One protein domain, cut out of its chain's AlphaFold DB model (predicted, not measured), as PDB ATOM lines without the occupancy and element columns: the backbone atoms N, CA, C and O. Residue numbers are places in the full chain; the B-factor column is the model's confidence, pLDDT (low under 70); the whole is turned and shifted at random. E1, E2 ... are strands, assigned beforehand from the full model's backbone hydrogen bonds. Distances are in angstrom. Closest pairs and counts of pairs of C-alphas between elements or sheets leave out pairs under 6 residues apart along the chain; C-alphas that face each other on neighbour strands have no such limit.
ATOM      1  N   ARG A  36     -47.877  20.606  46.197       79.88
ATOM      2  CA  ARG A  36     -46.484  20.176  46.075       79.88
ATOM      3  C   ARG A  36     -45.594  21.404  46.282       79.88
ATOM      4  O   ARG A  36     -45.612  22.330  45.480       79.88
ATOM      5  N   THR A  37     -44.871  21.432  47.395       86.19
ATOM      6  CA  THR A  37     -43.923  22.501  47.754       86.19
ATOM      7  C   THR A  37     -42.472  22.076  47.544       86.19
ATOM      8  O   THR A  37     -41.563  22.826  47.887       86.19
ATOM      9  N   GLN A  38     -42.248  20.880  46.995       92.12
ATOM     10  CA  GLN A  38     -40.934  20.285  46.773       92.12
ATOM     11  C   GLN A  38     -40.845  19.736  45.348       92.12
ATOM     12  O   GLN A  38     -41.679  18.927  44.932       92.12
ATOM     13  N   PHE A  39     -39.823  20.164  44.624       93.94
ATOM     14  CA  PHE A  39     -39.551  19.833  43.228       93.94
ATOM     15  C   PHE A  39     -38.103  19.369  43.078       93.94
ATOM     16  O   PHE A  39     -37.306  19.552  44.001       93.94
ATOM     17  N   TYR A  40     -37.772  18.771  41.939       94.94
ATOM     18  CA  TYR A  40     -36.391  18.455  41.585       94.94
ATOM     19  C   TYR A  40     -35.820  19.465  40.593       94.94
ATOM     20  O   TYR A  40     -36.568  20.181  39.925       94.94
ATOM     21  N   THR A  41     -34.494  19.553  40.517       94.75
ATOM     22  CA  THR A  41     -33.815  20.385  39.520       94.75
ATOM     23  C   THR A  41     -34.295  20.011  38.113       94.75
ATOM     24  O   THR A  41     -34.254  18.845  37.731       94.75
ATOM     25  N   GLY A  42     -34.768  20.995  37.345       92.94
ATOM     26  CA  GLY A  42     -35.327  20.805  36.003       92.94
ATOM     27  C   GLY A  42     -36.826  20.480  35.938       92.94
ATOM     28  O   GLY A  42     -37.365  20.419  34.834       92.94
ATOM     29  N   ASP A  43     -37.519  20.306  37.071       93.50
ATOM     30  CA  ASP A  43     -38.981  20.146  37.086       93.50
ATOM     31  C   ASP A  43     -39.694  21.454  36.688       93.50
ATOM     32  O   ASP A  43     -39.320  22.547  37.126       93.50
ATOM     33  N   ASP A  44     -40.805  21.339  35.956       93.69
ATOM     34  CA  ASP A  44     -41.740  22.446  35.730       93.69
ATOM     35  C   ASP A  44     -42.619  22.660  36.982       93.69
ATOM     36  O   ASP A  44     -43.303  21.745  37.454       93.69
ATOM     37  N   VAL A  45     -42.664  23.892  37.493       92.69
ATOM     38  CA  VAL A  45     -43.499  24.279  38.640       92.69
ATOM     39  C   VAL A  45     -44.786  24.932  38.146       92.69
ATOM     40  O   VAL A  45     -44.752  25.983  37.503       92.69
ATOM     41  N   ASP A  46     -45.929  24.324  38.464       91.50
ATOM     42  CA  ASP A  46     -47.247  24.861  38.120       91.50
ATOM     43  C   ASP A  46     -47.750  25.859  39.176       91.50
ATOM     44  O   ASP A  46     -48.017  25.519  40.331       91.50
ATOM     45  N   LEU A  47     -47.893  27.107  38.749       89.00
ATOM     46  CA  LEU A  47     -48.380  28.247  39.514       89.00
ATOM     47  C   LEU A  47     -49.874  28.509  39.285       89.00
ATOM     48  O   LEU A  47     -50.427  29.408  39.914       89.00
ATOM     49  N   ALA A  48     -50.567  27.730  38.444       87.06
ATOM     50  CA  ALA A  48     -51.987  27.946  38.140       87.06
ATOM     51  C   ALA A  48     -52.867  27.902  39.399       87.06
ATOM     52  O   ALA A  48     -53.850  28.634  39.505       87.06
ATOM     53  N   ALA A  49     -52.470  27.105  40.398       81.94
ATOM     54  CA  ALA A  49     -53.139  27.018  41.694       81.94
ATOM     55  C   ALA A  49     -53.033  28.297  42.554       81.94
ATOM     56  O   ALA A  49     -53.683  28.372  43.599       81.94
ATOM     57  N   LEU A  50     -52.192  29.263  42.169       80.88
ATOM     58  CA  LEU A  50     -52.065  30.581  42.801       80.88
ATOM     59  C   LEU A  50     -52.885  31.654  42.071       80.88
ATOM     60  O   LEU A  50     -53.217  32.673  42.669       80.88
ATOM     61  N   GLY A  51     -53.226  31.416  40.803       79.50
ATOM     62  CA  GLY A  51     -53.967  32.331  39.939       79.50
ATOM     63  C   GLY A  51     -53.475  32.262  38.490       79.50
ATOM     64  O   GLY A  51     -52.287  32.099  38.219       79.50
ATOM     65  N   SER A  52     -54.392  32.381  37.535       72.19
ATOM     66  CA  SER A  52     -54.092  32.220  36.105       72.19
ATOM     67  C   SER A  52     -53.987  33.535  35.328       72.19
ATOM     68  O   SER A  52     -53.508  33.522  34.206       72.19
ATOM     69  N   ASN A  53     -54.412  34.666  35.903       71.38
ATOM     70  CA  ASN A  53     -54.478  35.972  35.219       71.38
ATOM     71  C   ASN A  53     -53.517  37.021  35.804       71.38
ATOM     72  O   ASN A  53     -53.735  38.220  35.646       71.38
ATOM     73  N   GLN A  54     -52.469  36.585  36.501       80.31
ATOM     74  CA  GLN A  54     -51.486  37.480  37.103       80.31
ATOM     75  C   GLN A  54     -50.092  37.208  36.539       80.31
ATOM     76  O   GLN A  54     -49.764  36.091  36.149       80.31
ATOM     77  N   THR A  55     -49.276  38.254  36.505       88.88
ATOM     78  CA  THR A  55     -47.842  38.159  36.253       88.88
ATOM     79  C   THR A  55     -47.149  37.642  37.512       88.88
ATOM     80  O   THR A  55     -47.201  38.286  38.565       88.88
ATOM     81  N   TRP A  56     -46.510  36.478  37.416       91.75
ATOM     82  CA  TRP A  56     -45.776  35.882  38.530       91.75
ATOM     83  C   TRP A  56     -44.336  36.388  38.567       91.75
ATOM     84  O   TRP A  56     -43.661  36.392  37.543       91.75
ATOM     85  N   THR A  57     -43.851  36.770  39.747       94.44
ATOM     86  CA  THR A  57     -42.429  37.040  39.986       94.44
ATOM     87  C   THR A  57     -41.890  36.005  40.958       94.44
ATOM     88  O   THR A  57     -42.401  35.856  42.072       94.44
ATOM     89  N   VAL A  58     -40.860  35.279  40.531       95.62
ATOM     90  CA  VAL A  58     -40.192  34.241  41.313       95.62
ATOM     91  C   VAL A  58     -38.757  34.670  41.576       95.62
ATOM     92  O   VAL A  58     -37.981  34.881  40.651       95.62
ATOM     93  N   ARG A  59     -38.387  34.766  42.850       96.69
ATOM     94  CA  ARG A  59     -37.008  34.929  43.292       96.69
ATOM     95  C   ARG A  59     -36.354  33.564  43.442       96.69
ATOM     96  O   ARG A  59     -36.825  32.729  44.222       96.69
ATOM     97  N   LYS A  60     -35.275  33.359  42.698       96.44
ATOM     98  CA  LYS A  60     -34.431  32.166  42.722       96.44
ATOM     99  C   LYS A  60     -33.530  32.145  43.977       96.44
ATOM    100  O   LYS A  60     -33.406  33.168  44.660       96.44
ATOM    101  N   PRO A  61     -32.887  31.005  44.298       94.81
ATOM    102  CA  PRO A  61     -31.993  30.878  45.453       94.81
ATOM    103  C   PRO A  61     -30.749  31.776  45.387       94.81
ATOM    104  O   PRO A  61     -30.228  32.170  46.426       94.81
ATOM    105  N   ASP A  62     -30.298  32.123  44.181       95.12
ATOM    106  CA  ASP A  62     -29.195  33.062  43.917       95.12
ATOM    107  C   ASP A  62     -29.590  34.541  44.124       95.12
ATOM    108  O   ASP A  62     -28.745  35.431  44.045       95.12
ATOM    109  N   GLY A  63     -30.867  34.811  44.412       92.88
ATOM    110  CA  GLY A  63     -31.418  36.150  44.589       92.88
ATOM    111  C   GLY A  63     -31.911  36.809  43.300       92.88
ATOM    112  O   GLY A  63     -32.515  37.877  43.387       92.88
ATOM    113  N   VAL A  64     -31.718  36.189  42.132       95.62
ATOM    114  CA  VAL A  64     -32.227  36.703  40.854       95.62
ATOM    115  C   VAL A  64     -33.746  36.578  40.823       95.62
ATOM    116  O   VAL A  64     -34.313  35.535  41.152       95.62
ATOM    117  N   GLU A  65     -34.422  37.648  40.414       95.31
ATOM    118  CA  GLU A  65     -35.868  37.648  40.218       95.31
ATOM    119  C   GLU A  65     -36.213  37.435  38.749       95.31
ATOM    120  O   GLU A  65     -35.654  38.065  37.852       95.31
ATOM    121  N   VAL A  66     -37.160  36.534  38.514       94.69
ATOM    122  CA  VAL A  66     -37.639  36.159  37.192       94.69
ATOM    123  C   VAL A  66     -39.123  36.452  37.138       94.69
ATOM    124  O   VAL A  66     -39.907  35.908  37.918       94.69
ATOM    125  N   GLN A  67     -39.506  37.310  36.203       94.56
ATOM    126  CA  GLN A  67     -40.899  37.623  35.937       94.56
ATOM    127  C   GLN A  67     -41.402  36.766  34.773       94.56
ATOM    128  O   GLN A  67     -40.795  36.752  33.703       94.56
ATOM    129  N   LEU A  68     -42.496  36.041  34.990       91.69
ATOM    130  CA  LEU A  68     -43.180  35.269  33.955       91.69
ATOM    131  C   LEU A  68     -44.063  36.191  33.110       91.69
ATOM    132  O   LEU A  68     -44.508  37.237  33.585       91.69
ATOM    133  N   ALA A  69     -44.354  35.796  31.870       89.19
ATOM    134  CA  ALA A  69     -45.297  36.533  31.039       89.19
ATOM    135  C   ALA A  69     -46.713  36.523  31.648       89.19
ATOM    136  O   ALA A  69     -47.079  35.648  32.435       89.19
ATOM    137  N   ALA A  70     -47.538  37.505  31.277       85.12
ATOM    138  CA  ALA A  70     -48.920  37.564  31.743       85.12
ATOM    139  C   ALA A  70     -49.693  36.307  31.304       85.12
ATOM    140  O   ALA A  70     -49.741  35.983  30.118       85.12
ATOM    141  N   GLY A  71     -50.297  35.605  32.266       83.56
ATOM    142  CA  GLY A  71     -51.033  34.361  32.022       83.56
ATOM    143  C   GLY A  71     -50.165  33.103  31.942       83.56
ATOM    144  O   GLY A  71     -50.698  31.997  31.847       83.56
ATOM    145  N   GLU A  72     -48.841  33.234  32.013       89.06
ATOM    146  CA  GLU A  72     -47.952  32.083  32.073       89.06
ATOM    147  C   GLU A  72     -47.917  31.516  33.493       89.06
ATOM    148  O   GLU A  72     -47.530  32.185  34.450       89.06
ATOM    149  N   THR A  73     -48.338  30.261  33.631       89.69
ATOM    150  CA  THR A  73     -48.435  29.589  34.931       89.69
ATOM    151  C   THR A  73     -47.337  28.561  35.159       89.69
ATOM    152  O   THR A  73     -47.256  28.014  36.249       89.69
ATOM    153  N   ARG A  74     -46.489  28.268  34.167       91.94
ATOM    154  CA  ARG A  74     -45.410  27.283  34.313       91.94
ATOM    155  C   ARG A  74     -44.074  27.973  34.478       91.94
ATOM    156  O   ARG A  74     -43.565  28.588  33.549       91.94
ATOM    157  N   PHE A  75     -43.478  27.808  35.647       93.06
ATOM    158  CA  PHE A  75     -42.116  28.239  35.894       93.06
ATOM    159  C   PHE A  75     -41.146  27.086  35.623       93.06
ATOM    160  O   PHE A  75     -41.246  26.038  36.253       93.06
ATOM    161  N   LYS A  76     -40.205  27.288  34.693       94.44
ATOM    162  CA  LYS A  76     -39.252  26.252  34.243       94.44
ATOM    163  C   LYS A  76     -37.797  26.504  34.644       94.44
ATOM    164  O   LYS A  76     -36.913  25.733  34.293       94.44
ATOM    165  N   GLN A  77     -37.518  27.611  35.333       93.50
ATOM    166  CA  GLN A  77     -36.151  27.994  35.716       93.50
ATOM    167  C   GLN A  77     -35.787  27.430  37.099       93.50
ATOM    168  O   GLN A  77     -35.434  28.155  38.033       93.50
ATOM    169  N   THR A  78     -35.937  26.112  37.231       94.62
ATOM    170  CA  THR A  78     -35.588  25.290  38.403       94.62
ATOM    171  C   THR A  78     -34.200  24.660  38.242       94.62
ATOM    172  O   THR A  78     -33.977  23.499  38.553       94.62
ATOM    173  N   ASP A  79     -33.252  25.425  37.712       93.81
ATOM    174  CA  ASP A  79     -31.873  25.031  37.399       93.81
ATOM    175  C   ASP A  79     -30.940  24.993  38.618       93.81
ATOM    176  O   ASP A  79     -29.877  24.377  38.558       93.81
ATOM    177  N   LEU A  80     -31.324  25.634  39.725       94.50
ATOM    178  CA  LEU A  80     -30.528  25.683  40.947       94.50
ATOM    179  C   LEU A  80     -31.259  24.980  42.095       94.50
ATOM    180  O   LEU A  80     -32.431  25.268  42.339       94.50
ATOM    181  N   PRO A  81     -30.583  24.112  42.864       95.31
ATOM    182  CA  PRO A  81     -31.158  23.602  44.096       95.31
ATOM    183  C   PRO A  81     -31.259  24.722  45.138       95.31
ATOM    184  O   PRO A  81     -30.357  25.549  45.286       95.31
ATOM    185  N   GLY A  82     -32.353  24.739  45.894       95.50
ATOM    186  CA  GLY A  82     -32.576  25.696  46.969       95.50
ATOM    187  C   GLY A  82     -34.036  26.093  47.142       95.50
ATOM    188  O   GLY A  82     -34.955  25.452  46.636       95.50
ATOM    189  N   VAL A  83     -34.258  27.167  47.898       96.50
ATOM    190  CA  VAL A  83     -35.599  27.685  48.188       96.50
ATOM    191  C   VAL A  83     -35.912  28.857  47.269       96.50
ATOM    192  O   VAL A  83     -35.233  29.881  47.300       96.50
ATOM    193  N   TYR A  84     -36.986  28.714  46.504       96.75
ATOM    194  CA  TYR A  84     -37.543  29.742  45.641       96.75
ATOM    195  C   TYR A  84     -38.692  30.453  46.361       96.75
ATOM    196  O   TYR A  84     -39.407  29.853  47.173       96.75
ATOM    197  N   ALA A  85     -38.882  31.738  46.068       95.50
ATOM    198  CA  ALA A  85     -39.955  32.544  46.642       95.50
ATOM    199  C   ALA A  85     -40.754  33.251  45.548       95.50
ATOM    200  O   ALA A  85     -40.204  34.006  44.759       95.50
ATOM    201  N   ILE A  86     -42.064  33.055  45.541       94.19
ATOM    202  CA  ILE A  86     -42.994  33.748  44.658       94.19
ATOM    203  C   ILE A  86     -43.364  35.057  45.351       94.19
ATOM    204  O   ILE A  86     -44.198  35.076  46.259       94.19
ATOM    205  N   THR A  87     -42.682  36.138  44.980       94.19
ATOM    206  CA  THR A  87     -42.776  37.445  45.648       94.19
ATOM    207  C   THR A  87     -44.035  38.214  45.266       94.19
ATOM    208  O   THR A  87     -44.483  39.056  46.036       94.19
ATOM    209  N   SER A  88     -44.636  37.898  44.116       91.06
ATOM    210  CA  SER A  88     -45.900  38.490  43.661       91.06
ATOM    211  C   SER A  88     -47.149  37.852  44.288       91.06
ATOM    212  O   SER A  88     -48.256  38.335  44.053       91.06
ATOM    213  N   ALA A  89     -46.994  36.755  45.041       88.56
ATOM    214  CA  ALA A  89     -48.079  36.118  45.782       88.56
ATOM    215  C   ALA A  89     -48.242  36.763  47.167       88.56
ATOM    216  O   ALA A  89     -47.250  37.026  47.847       88.56
ATOM    217  N   GLN A  90     -49.489  36.941  47.618       87.12
ATOM    218  CA  GLN A  90     -49.813  37.485  48.939       87.12
ATOM    219  C   GLN A  90     -50.583  36.439  49.774       87.12
ATOM    220  O   GLN A  90     -51.719  36.117  49.423       87.12
ATOM    221  N   PRO A  91     -50.021  35.923  50.886       87.38
ATOM    222  CA  PRO A  91     -48.637  36.102  51.339       87.38
ATOM    223  C   PRO A  91     -47.618  35.411  50.404       87.38
ATOM    224  O   PRO A  91     -48.000  34.496  49.668       87.38
ATOM    225  N   PRO A  92     -46.322  35.793  50.455       89.38
ATOM    226  CA  PRO A  92     -45.293  35.183  49.618       89.38
ATOM    227  C   PRO A  92     -45.226  33.671  49.813       89.38
ATOM    228  O   PRO A  92     -45.050  33.178  50.929       89.38
ATOM    229  N   VAL A  93     -45.334  32.933  48.711       91.81
ATOM    230  CA  VAL A  93     -45.301  31.466  48.715       91.81
ATOM    231  C   VAL A  93     -43.883  30.998  48.435       91.81
ATOM    232  O   VAL A  93     -43.190  31.563  47.594       91.81
ATOM    233  N   ARG A  94     -43.435  29.954  49.132       93.94
ATOM    234  CA  ARG A  94     -42.114  29.356  48.923       93.94
ATOM    235  C   ARG A  94     -42.240  27.904  48.503       93.94
ATOM    236  O   ARG A  94     -43.151  27.207  48.946       93.94
ATOM    237  N   PHE A  95     -41.296  27.461  47.690       94.69
ATOM    238  CA  PHE A  95     -41.119  26.056  47.347       94.69
ATOM    239  C   PHE A  95     -39.627  25.721  47.303       94.69
ATOM    240  O   PHE A  95     -38.786  26.600  47.116       94.69
ATOM    241  N   ALA A  96     -39.300  24.455  47.525       96.38
ATOM    242  CA  ALA A  96     -37.943  23.939  47.476       96.38
ATOM    243  C   ALA A  96     -37.712  23.186  46.165       96.38
ATOM    244  O   ALA A  96     -38.584  22.446  45.710       96.38
ATOM    245  N   VAL A  97     -36.526  23.358  45.596       96.31
ATOM    246  CA  VAL A  97     -35.995  22.571  44.484       96.31
ATOM    247  C   VAL A  97     -34.793  21.800  45.017       96.31
ATOM    248  O   VAL A  97     -33.876  22.396  45.580       96.31
ATOM    249  N   ASN A  98     -34.810  20.480  44.884       94.94
ATOM    250  CA  ASN A  98     -33.780  19.584  45.395       94.94
ATOM    251  C   ASN A  98     -33.055  18.881  44.241       94.94
ATOM    252  O   ASN A  98     -33.626  18.661  43.178       94.94
ATOM    253  N   LEU A  99     -31.810  18.469  44.472       92.56
ATOM    254  CA  LEU A  99     -31.115  17.542  43.574       92.56
ATOM    255  C   LEU A  99     -31.695  16.131  43.725       92.56
ATOM    256  O   LEU A  99     -32.169  15.763  44.807       92.56
ATOM    257  N   ASP A 100     -31.643  15.331  42.660       90.38
ATOM    258  CA  ASP A 100     -31.987  13.914  42.761       90.38
ATOM    259  C   ASP A 100     -30.988  13.214  43.700       90.38
ATOM    260  O   ASP A 100     -29.775  13.444  43.660       90.38
ATOM    261  N   ALA A 101     -31.489  12.329  44.561       87.69
ATOM    262  CA  ALA A 101     -30.653  11.544  45.461       87.69
ATOM    263  C   ALA A 101     -29.632  10.673  44.704       87.69
ATOM    264  O   ALA A 101     -28.575  10.349  45.251       87.69
ATOM    265  N   VAL A 102     -29.927  10.292  43.456       86.31
ATOM    266  CA  VAL A 102     -29.002   9.557  42.584       86.31
ATOM    267  C   VAL A 102     -27.736  10.368  42.301       86.31
ATOM    268  O   VAL A 102     -26.656   9.783  42.289       86.31
ATOM    269  N   GLU A 103     -27.828  11.692  42.169       85.88
ATOM    270  CA  GLU A 103     -26.661  12.555  41.929       85.88
ATOM    271  C   GLU A 103     -25.714  12.626  43.134       85.88
ATOM    272  O   GLU A 103     -24.515  12.840  42.980       85.88
ATOM    273  N   SER A 104     -26.223  12.394  44.347       86.81
ATOM    274  CA  SER A 104     -25.410  12.381  45.572       86.81
ATOM    275  C   SER A 104     -24.701  11.044  45.826       86.81
ATOM    276  O   SER A 104     -24.044  10.873  46.855       86.81
ATOM    277  N   ARG A 105     -24.826  10.061  44.924       87.44
ATOM    278  CA  ARG A 105     -24.154   8.764  45.070       87.44
ATOM    279  C   ARG A 105     -22.677   8.901  44.712       87.44
ATOM    280  O   ARG A 105     -22.309   8.961  43.549       87.44
TER     281      ARG A 105
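What this domain is: This is residues 36 to 105 of the 181 residues of an uncharacterized protein of Verrucomicrobia bacterium (UniProt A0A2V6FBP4). With little regular structure, the domain is one strongly twisted sheet of five short strands, curled like a trough, and two long loops, residues 41 to 56 and 68 to 81, cover its open side. The end after E5, residues 99 to 105, extends the long axis. The printed part has 70 residues, 20 of them in E1 to E5, all strand with no named helix; the mixed sheet's order is E1 E5 E4 E2 E3. It is compact, radius of gyration of the C-alphas 12.0 A, spanning 42 by 20 by 19 A.

Where its parts are: E5, residues 93 to 98, is 16.9 A long, ending at C-alpha 98 (-33.780, 19.584, 45.395). E4 is residues 82 to 86, 13.4 A; E2 57 to 59; E3 65 to 67; E1 38 to 40, from C-alpha 38 (-40.934, 20.285, 46.773).

How they stand to each other: E4 and E5 form an antiparallel hairpin, N 84 to O 95 2.8 A. E1 is parallel to E5, N 39 to O 96 2.8 A. E2 is antiparallel to E4, N 59 to O 85 2.7 A. E2 and E3 form a hairpin, N 66 to O 58 2.8 A. Residues 45 to 46 pair antiparallel with 74 to 75.

The domain as a whole: The farthest C-alphas, Asn 53 and Arg 105, are 41.9 A apart. The links E1 to E2 and E3 to E4 are long. The printed part has no cut, and no printed residue is under 70 in pLDDT.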